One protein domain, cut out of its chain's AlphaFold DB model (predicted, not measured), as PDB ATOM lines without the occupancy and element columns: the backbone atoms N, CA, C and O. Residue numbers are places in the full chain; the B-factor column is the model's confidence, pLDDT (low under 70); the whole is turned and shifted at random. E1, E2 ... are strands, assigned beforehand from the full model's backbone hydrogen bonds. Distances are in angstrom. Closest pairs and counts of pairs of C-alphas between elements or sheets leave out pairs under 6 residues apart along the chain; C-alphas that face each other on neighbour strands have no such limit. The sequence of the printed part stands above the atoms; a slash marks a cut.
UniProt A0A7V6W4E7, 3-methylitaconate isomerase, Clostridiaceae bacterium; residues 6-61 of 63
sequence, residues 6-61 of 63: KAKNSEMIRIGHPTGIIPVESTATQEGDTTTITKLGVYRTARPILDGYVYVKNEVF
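What this domain is: This is residues 6 to 61 of the 63 residues of the protein "3-methylitaconate isomerase" of Clostridiaceae bacterium (UniProt A0A7V6W4E7). A strongly twisted ribbon of E1, E2 and E3, folded back in two hairpins, leads into a long tail, of which residues 45 to 61 stick out. The 56 printed residues include strands E1, E2, E3 in chain order and no named helix; the class is all strand, with under half of the residues in named elements. The sheet, E1 - E2 - E3, is antiparallel, a meander, each strand the antiparallel neighbour of the one before. The whole is extended, with radius of gyration of the C-alphas 20.2 A and spans of 56 by 29 by 20 A.

Where its parts are: E1, residues 12 to 17, begins at C-alpha 12 (-1.094, 33.476, 16.567). E2, residues 20 to 31, measures 34.3 A. E3, residues 34 to 42, measures 23.3 A, bends by 52 degrees at residue 38 and ends at C-alpha 42 (-0.090, 40.219, 9.166).

How they stand to each other: Hairpin E1 and E2 has N 13 and O 24 within hydrogen-bond range, 2.8 A. Hairpin E2 and E3 has N 25 and O 41 within range, 2.9 A. Edge strands E1 and E3 are apart.

The domain as a whole: The farthest C-alphas, Lys 6 and Glu 59, are 58.2 A apart. The printed part has no cut; both links are tight. No printed residue is under pLDDT 70.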
ATOM      1  N   LYS A   6      -2.595  23.243  20.342       85.56
ATOM      2  CA  LYS A   6      -1.923  24.485  20.742       85.56
ATOM      3  C   LYS A   6      -2.217  25.633  19.771       85.56
ATOM      4  O   LYS A   6      -2.427  26.752  20.220       85.56
ATOM      5  N   ALA A   7      -2.207  25.369  18.464       82.94
ATOM      6  CA  ALA A   7      -2.476  26.389  17.451       82.94
ATOM      7  C   ALA A   7      -3.957  26.793  17.416       82.94
ATOM      8  O   ALA A   7      -4.244  27.962  17.210       82.94
ATOM      9  N   LYS A   8      -4.890  25.867  17.677       84.12
ATOM     10  CA  LYS A   8      -6.327  26.185  17.785       84.12
ATOM     11  C   LYS A   8      -6.648  27.100  18.967       84.12
ATOM     12  O   LYS A   8      -7.551  27.917  18.872       84.12
ATOM     13  N   ASN A   9      -5.902  26.961  20.063       85.75
ATOM     14  CA  ASN A   9      -6.073  27.762  21.277       85.75
ATOM     15  C   ASN A   9      -5.183  29.019  21.303       85.75
ATOM     16  O   ASN A   9      -5.065  29.668  22.340       85.75
ATOM     17  N   SER A  10      -4.508  29.345  20.198       87.75
ATOM     18  CA  SER A  10      -3.641  30.515  20.090       87.75
ATOM     19  C   SER A  10      -4.182  31.468  19.038       87.75
ATOM     20  O   SER A  10      -4.514  31.050  17.937       87.75
ATOM     21  N   GLU A  11      -4.178  32.765  19.337       91.31
ATOM     22  CA  GLU A  11      -4.503  33.800  18.346       91.31
ATOM     23  C   GLU A  11      -3.425  33.942  17.259       91.31
ATOM     24  O   GLU A  11      -3.645  34.614  16.255       91.31
ATOM     25  N   MET A  12      -2.245  33.336  17.454       92.56
ATOM     26  CA  MET A  12      -1.094  33.476  16.567       92.56
ATOM     27  C   MET A  12      -0.716  32.144  15.916       92.56
ATOM     28  O   MET A  12      -0.181  31.232  16.553       92.56
ATOM     29  N   ILE A  13      -0.878  32.089  14.598       92.25
ATOM     30  CA  ILE A  13      -0.458  30.982  13.743       92.25
ATOM     31  C   ILE A  13       0.942  31.286  13.203       92.25
ATOM     32  O   ILE A  13       1.226  32.385  12.733       92.25
ATOM     33  N   ARG A  14       1.845  30.306  13.269       92.12
ATOM     34  CA  ARG A  14       3.204  30.402  12.713       92.12
ATOM     35  C   ARG A  14       3.287  29.561  11.447       92.12
ATOM     36  O   ARG A  14       3.344  28.338  11.531       92.12
ATOM     37  N   ILE A  15       3.283  30.217  10.291       91.88
ATOM     38  CA  ILE A  15       3.306  29.551   8.986       91.88
ATOM     39  C   ILE A  15       4.759  29.385   8.544       91.88
ATOM     40  O   ILE A  15       5.472  30.374   8.370       91.88
ATOM     41  N   GLY A  16       5.201  28.140   8.364       93.25
ATOM     42  CA  GLY A  16       6.496  27.842   7.753       93.25
ATOM     43  C   GLY A  16       6.462  28.131   6.250       93.25
ATOM     44  O   GLY A  16       5.637  27.575   5.532       93.25
ATOM     45  N   HIS A  17       7.357  28.995   5.784       93.44
ATOM     46  CA  HIS A  17       7.550  29.390   4.388       93.44
ATOM     47  C   HIS A  17       9.018  29.111   3.993       93.44
ATOM     48  O   HIS A  17       9.874  29.114   4.878       93.44
ATOM     49  N   PRO A  18       9.377  28.915   2.704       97.38
ATOM     50  CA  PRO A  18      10.770  28.666   2.298       97.38
ATOM     51  C   PRO A  18      11.807  29.668   2.830       97.38
ATOM     52  O   PRO A  18      12.981  29.340   2.957       97.38
ATOM     53  N   THR A  19      11.380  30.885   3.164       94.69
ATOM     54  CA  THR A  19      12.235  31.968   3.671       94.69
ATOM     55  C   THR A  19      12.166  32.164   5.193       94.69
ATOM     56  O   THR A  19      12.685  33.160   5.687       94.69
ATOM     57  N   GLY A  20      11.505  31.272   5.946       94.56
ATOM     58  CA  GLY A  20      11.411  31.341   7.410       94.56
ATOM     59  C   GLY A  20      10.002  31.098   7.956       94.56
ATOM     60  O   GLY A  20       9.243  30.290   7.432       94.56
ATOM     61  N   ILE A  21       9.646  31.791   9.040       95.00
ATOM     62  CA  ILE A  21       8.329  31.677   9.684       95.00
ATOM     63  C   ILE A  21       7.612  33.021   9.593       95.00
ATOM     64  O   ILE A  21       8.145  34.036  10.035       95.00
ATOM     65  N   ILE A  22       6.386  33.011   9.073       94.38
ATOM     66  CA  ILE A  22       5.502  34.178   9.042       94.38
ATOM     67  C   ILE A  22       4.485  34.033  10.186       94.38
ATOM     68  O   ILE A  22       3.653  33.122  10.140       94.38
ATOM     69  N   PRO A  23       4.540  34.881  11.230       93.81
ATOM     70  CA  PRO A  23       3.487  34.940  12.233       93.81
ATOM     71  C   PRO A  23       2.264  35.665  11.660       93.81
ATOM     72  O   PRO A  23       2.379  36.754  11.096       93.81
ATOM     73  N   VAL A  24       1.093  35.060  11.824       94.44
ATOM     74  CA  VAL A  24      -0.202  35.611  11.418       94.44
ATOM     75  C   VAL A  24      -1.128  35.566  12.619       94.44
ATOM     76  O   VAL A  24      -1.281  34.520  13.248       94.44
ATOM     77  N   GLU A  25      -1.744  36.696  12.936       95.06
ATOM     78  CA  GLU A  25      -2.834  36.735  13.901       95.06
ATOM     79  C   GLU A  25      -4.135  36.380  13.201       95.06
ATOM     80  O   GLU A  25      -4.481  36.992  12.190       95.06
ATOM     81  N   SER A  26      -4.851  35.396  13.728       93.19
ATOM     82  CA  SER A  26      -6.136  34.991  13.182       93.19
ATOM     83  C   SER A  26      -7.054  34.512  14.292       93.19
ATOM     84  O   SER A  26      -6.711  33.603  15.045       93.19
ATOM     85  N   THR A  27      -8.236  35.114  14.363       92.69
ATOM     86  CA  THR A  27      -9.337  34.631  15.193       92.69
ATOM     87  C   THR A  27     -10.595  34.556  14.346       92.69
ATOM     88  O   THR A  27     -10.862  35.432  13.520       92.69
ATOM     89  N   ALA A  28     -11.373  33.500  14.551       91.38
ATOM     90  CA  ALA A  28     -12.651  33.307  13.892       91.38
ATOM     91  C   ALA A  28     -13.666  32.759  14.891       91.38
ATOM     92  O   ALA A  28     -13.312  32.014  15.806       91.38
ATOM     93  N   THR A  29     -14.924  33.129  14.705       92.94
ATOM     94  CA  THR A  29     -16.066  32.537  15.397       92.94
ATOM     95  C   THR A  29     -16.847  31.680  14.411       92.94
ATOM     96  O   THR A  29     -16.874  31.962  13.211       92.94
ATOM     97  N   GLN A  30     -17.458  30.609  14.910       91.94
ATOM     98  CA  GLN A  30     -18.328  29.752  14.115       91.94
ATOM     99  C   GLN A  30     -19.721  29.723  14.739       91.94
ATOM    100  O   GLN A  30     -19.877  29.362  15.904       91.94
ATOM    101  N   GLU A  31     -20.721  30.105  13.950       94.81
ATOM    102  CA  GLU A  31     -22.135  30.132  14.320       94.81
ATOM    103  C   GLU A  31     -22.917  29.304  13.291       94.81
ATOM    104  O   GLU A  31     -23.154  29.734  12.160       94.81
ATOM    105  N   GLY A  32     -23.263  28.067  13.660       93.81
ATOM    106  CA  GLY A  32     -23.816  27.086  12.720       93.81
ATOM    107  C   GLY A  32     -22.845  26.803  11.568       93.81
ATOM    108  O   GLY A  32     -21.673  26.493  11.792       93.81
ATOM    109  N   ASP A  33     -23.326  26.960  10.334       94.69
ATOM    110  CA  ASP A  33     -22.521  26.795   9.113       94.69
ATOM    111  C   ASP A  33     -21.762  28.068   8.702       94.69
ATOM    112  O   ASP A  33     -21.033  28.071   7.709       94.69
ATOM    113  N   THR A  34     -21.895  29.157   9.463       95.44
ATOM    114  CA  THR A  34     -21.203  30.414   9.162       95.44
ATOM    115  C   THR A  34     -19.911  30.508   9.959       95.44
ATOM    116  O   THR A  34     -19.912  30.416  11.184       95.44
ATOM    117  N   THR A  35     -18.799  30.726   9.261       93.94
ATOM    118  CA  THR A  35     -17.513  31.073   9.876       93.94
ATOM    119  C   THR A  35     -17.216  32.542   9.616       93.94
ATOM    120  O   THR A  35     -17.117  32.960   8.464       93.94
ATOM    121  N   THR A  36     -17.025  33.308  10.684       95.88
ATOM    122  CA  THR A  36     -16.712  34.736  10.621       95.88
ATOM    123  C   THR A  36     -15.305  34.961  11.144       95.88
ATOM    124  O   THR A  36     -15.008  34.664  12.299       95.88
ATOM    125  N   ILE A  37     -14.422  35.509  10.311       93.81
ATOM    126  CA  ILE A  37     -13.089  35.934  10.751       93.81
ATOM    127  C   ILE A  37     -13.247  37.260  11.497       93.81
ATOM    128  O   ILE A  37     -13.645  38.261  10.908       93.81
ATOM    129  N   THR A  38     -12.938  37.270  12.790       95.06
ATOM    130  CA  THR A  38     -13.068  38.454  13.653       95.06
ATOM    131  C   THR A  38     -11.784  39.273  13.718       95.06
ATOM    132  O   THR A  38     -11.831  40.479  13.954       95.06
ATOM    133  N   LYS A  39     -10.633  38.637  13.472       93.31
ATOM    134  CA  LYS A  39      -9.327  39.295  13.412       93.31
ATOM    135  C   LYS A  39      -8.452  38.610  12.377       93.31
ATOM    136  O   LYS A  39      -8.344  37.383  12.358       93.31
ATOM    137  N   LEU A  40      -7.789  39.417  11.560       94.31
ATOM    138  CA  LEU A  40      -6.729  38.980  10.666       94.31
ATOM    139  C   LEU A  40      -5.628  40.040  10.659       94.31
ATOM    140  O   LEU A  40      -5.859  41.175  10.248       94.31
ATOM    141  N   GLY A  41      -4.442  39.672  11.134       95.12
ATOM    142  CA  GLY A  41      -3.291  40.563  11.234       95.12
ATOM    143  C   GLY A  41      -2.047  39.922  10.634       95.12
ATOM    144  O   GLY A  41      -1.685  38.800  10.985       95.12
ATOM    145  N   VAL A  42      -1.372  40.642   9.739       94.06
ATOM    146  CA  VAL A  42      -0.090  40.219   9.166       94.06
ATOM    147  C   VAL A  42       0.956  41.273   9.480       94.06
ATOM    148  O   VAL A  42       0.776  42.455   9.192       94.06
ATOM    149  N   TYR A  43       2.081  40.833  10.033       91.81
ATOM    150  CA  TYR A  43       3.202  41.710  10.333       91.81
ATOM    151  C   TYR A  43       4.016  41.986   9.069       91.81
ATOM    152  O   TYR A  43       4.451  41.066   8.368       91.81
ATOM    153  N   ARG A  44       4.227  43.266   8.766       93.38
ATOM    154  CA  ARG A  44       5.032  43.728   7.630       93.38
ATOM    155  C   ARG A  44       5.960  44.845   8.083       93.38
ATOM    156  O   ARG A  44       5.678  45.551   9.044       93.38
ATOM    157  N   THR A  45       7.063  45.002   7.366       95.31
ATOM    158  CA  THR A  45       8.015  46.098   7.554       95.31
ATOM    159  C   THR A  45       7.944  47.030   6.353       95.31
ATOM    160  O   THR A  45       7.807  46.557   5.225       95.31
ATOM    161  N   ALA A  46       8.095  48.332   6.574       95.94
ATOM    162  CA  ALA A  46       8.183  49.322   5.508       95.94
ATOM    163  C   ALA A  46       9.398  50.230   5.731       95.94
ATOM    164  O   ALA A  46       9.759  50.523   6.870       95.94
ATOM    165  N   ARG A  47      10.027  50.668   4.635       97.06
ATOM    166  CA  ARG A  47      11.123  51.643   4.642       97.06
ATOM    167  C   ARG A  47      11.040  52.497   3.373       97.06
ATOM    168  O   ARG A  47      10.993  51.901   2.296       97.06
ATOM    169  N   PRO A  48      11.066  53.839   3.457       95.94
ATOM    170  CA  PRO A  48      11.227  54.682   2.276       95.94
ATOM    171  C   PRO A  48      12.528  54.325   1.546       95.94
ATOM    172  O   PRO A  48      13.572  54.160   2.181       95.94
ATOM    173  N   ILE A  49      12.461  54.157   0.225       97.31
ATOM    174  CA  ILE A  49      13.639  53.860  -0.607       97.31
ATOM    175  C   ILE A  49      14.064  55.104  -1.386       97.31
ATOM    176  O   ILE A  49      15.250  55.419  -1.419       97.31
ATOM    177  N   LEU A  50      13.103  55.810  -1.980       97.12
ATOM    178  CA  LEU A  50      13.319  57.033  -2.738       97.12
ATOM    179  C   LEU A  50      12.191  58.016  -2.428       97.12
ATOM    180  O   LEU A  50      11.029  57.617  -2.363       97.12
ATOM    181  N   ASP A  51      12.559  59.281  -2.279       97.25
ATOM    182  CA  ASP A  51      11.648  60.419  -2.283       97.25
ATOM    183  C   ASP A  51      12.083  61.355  -3.419       97.25
ATOM    184  O   ASP A  51      13.265  61.697  -3.522       97.25
ATOM    185  N   GLY A  52      11.167  61.675  -4.331       96.38
ATOM    186  CA  GLY A  52      11.466  62.427  -5.545       96.38
ATOM    187  C   GLY A  52      10.396  62.295  -6.628       96.38
ATOM    188  O   GLY A  52       9.322  61.737  -6.412       96.38
ATOM    189  N   TYR A  53      10.709  62.809  -7.817       97.12
ATOM    190  CA  TYR A  53       9.785  62.858  -8.951       97.12
ATOM    191  C   TYR A  53      10.166  61.831 -10.016       97.12
ATOM    192  O   TYR A  53      11.302  61.802 -10.490       97.12
ATOM    193  N   VAL A  54       9.193  61.014 -10.418       95.56
ATOM    194  CA  VAL A  54       9.304  60.144 -11.592       95.56
ATOM    195  C   VAL A  54       8.632  60.850 -12.765       95.56
ATOM    196  O   VAL A  54       7.471  61.238 -12.670       95.56
ATOM    197  N   TYR A  55       9.359  61.012 -13.869       94.94
ATOM    198  CA  TYR A  55       8.838  61.587 -15.109       94.94
ATOM    199  C   TYR A  55       8.449  60.476 -16.085       94.94
ATOM    200  O   TYR A  55       9.153  59.473 -16.210       94.94
ATOM    201  N   VAL A  56       7.354  60.680 -16.809       95.56
ATOM    202  CA  VAL A  56       6.885  59.804 -17.891       95.56
ATOM    203  C   VAL A  56       6.533  60.654 -19.116       95.56
ATOM    204  O   VAL A  56       6.345  61.863 -18.991       95.56
ATOM    205  N   LYS A  57       6.484  60.048 -20.310       96.00
ATOM    206  CA  LYS A  57       6.108  60.758 -21.545       96.00
ATOM    207  C   LYS A  57       4.606  61.056 -21.557       96.00
ATOM    208  O   LYS A  57       3.825  60.173 -21.217       96.00
ATOM    209  N   ASN A  58       4.218  62.245 -22.020       93.75
ATOM    210  CA  ASN A  58       2.807  62.651 -22.128       93.75
ATOM    211  C   ASN A  58       1.991  61.714 -23.027       93.75
ATOM    212  O   ASN A  58       0.864  61.389 -22.686       93.75
ATOM    213  N   GLU A  59       2.611  61.199 -24.093       95.19
ATOM    214  CA  GLU A  59       2.032  60.229 -25.036       95.19
ATOM    215  C   GLU A  59       1.458  58.969 -24.353       95.19
ATOM    216  O   GLU A  59       0.625  58.289 -24.931       95.19
ATOM    217  N   VAL A  60       1.897  58.623 -23.132       91.62
ATOM    218  CA  VAL A  60       1.391  57.454 -22.377       91.62
ATOM    219  C   VAL A  60       0.006  57.715 -21.759       91.62
ATOM    220  O   VAL A  60      -0.662  56.774 -21.338       91.62
ATOM    221  N   PHE A  61      -0.421  58.976 -21.688       89.56
ATOM    222  CA  PHE A  61      -1.717  59.396 -21.147       89.56
ATOM    223  C   PHE A  61      -2.674  59.946 -22.213       89.56
ATOM    224  O   PHE A  61      -3.764  60.395 -21.862       89.56
TER     225      PHE A  61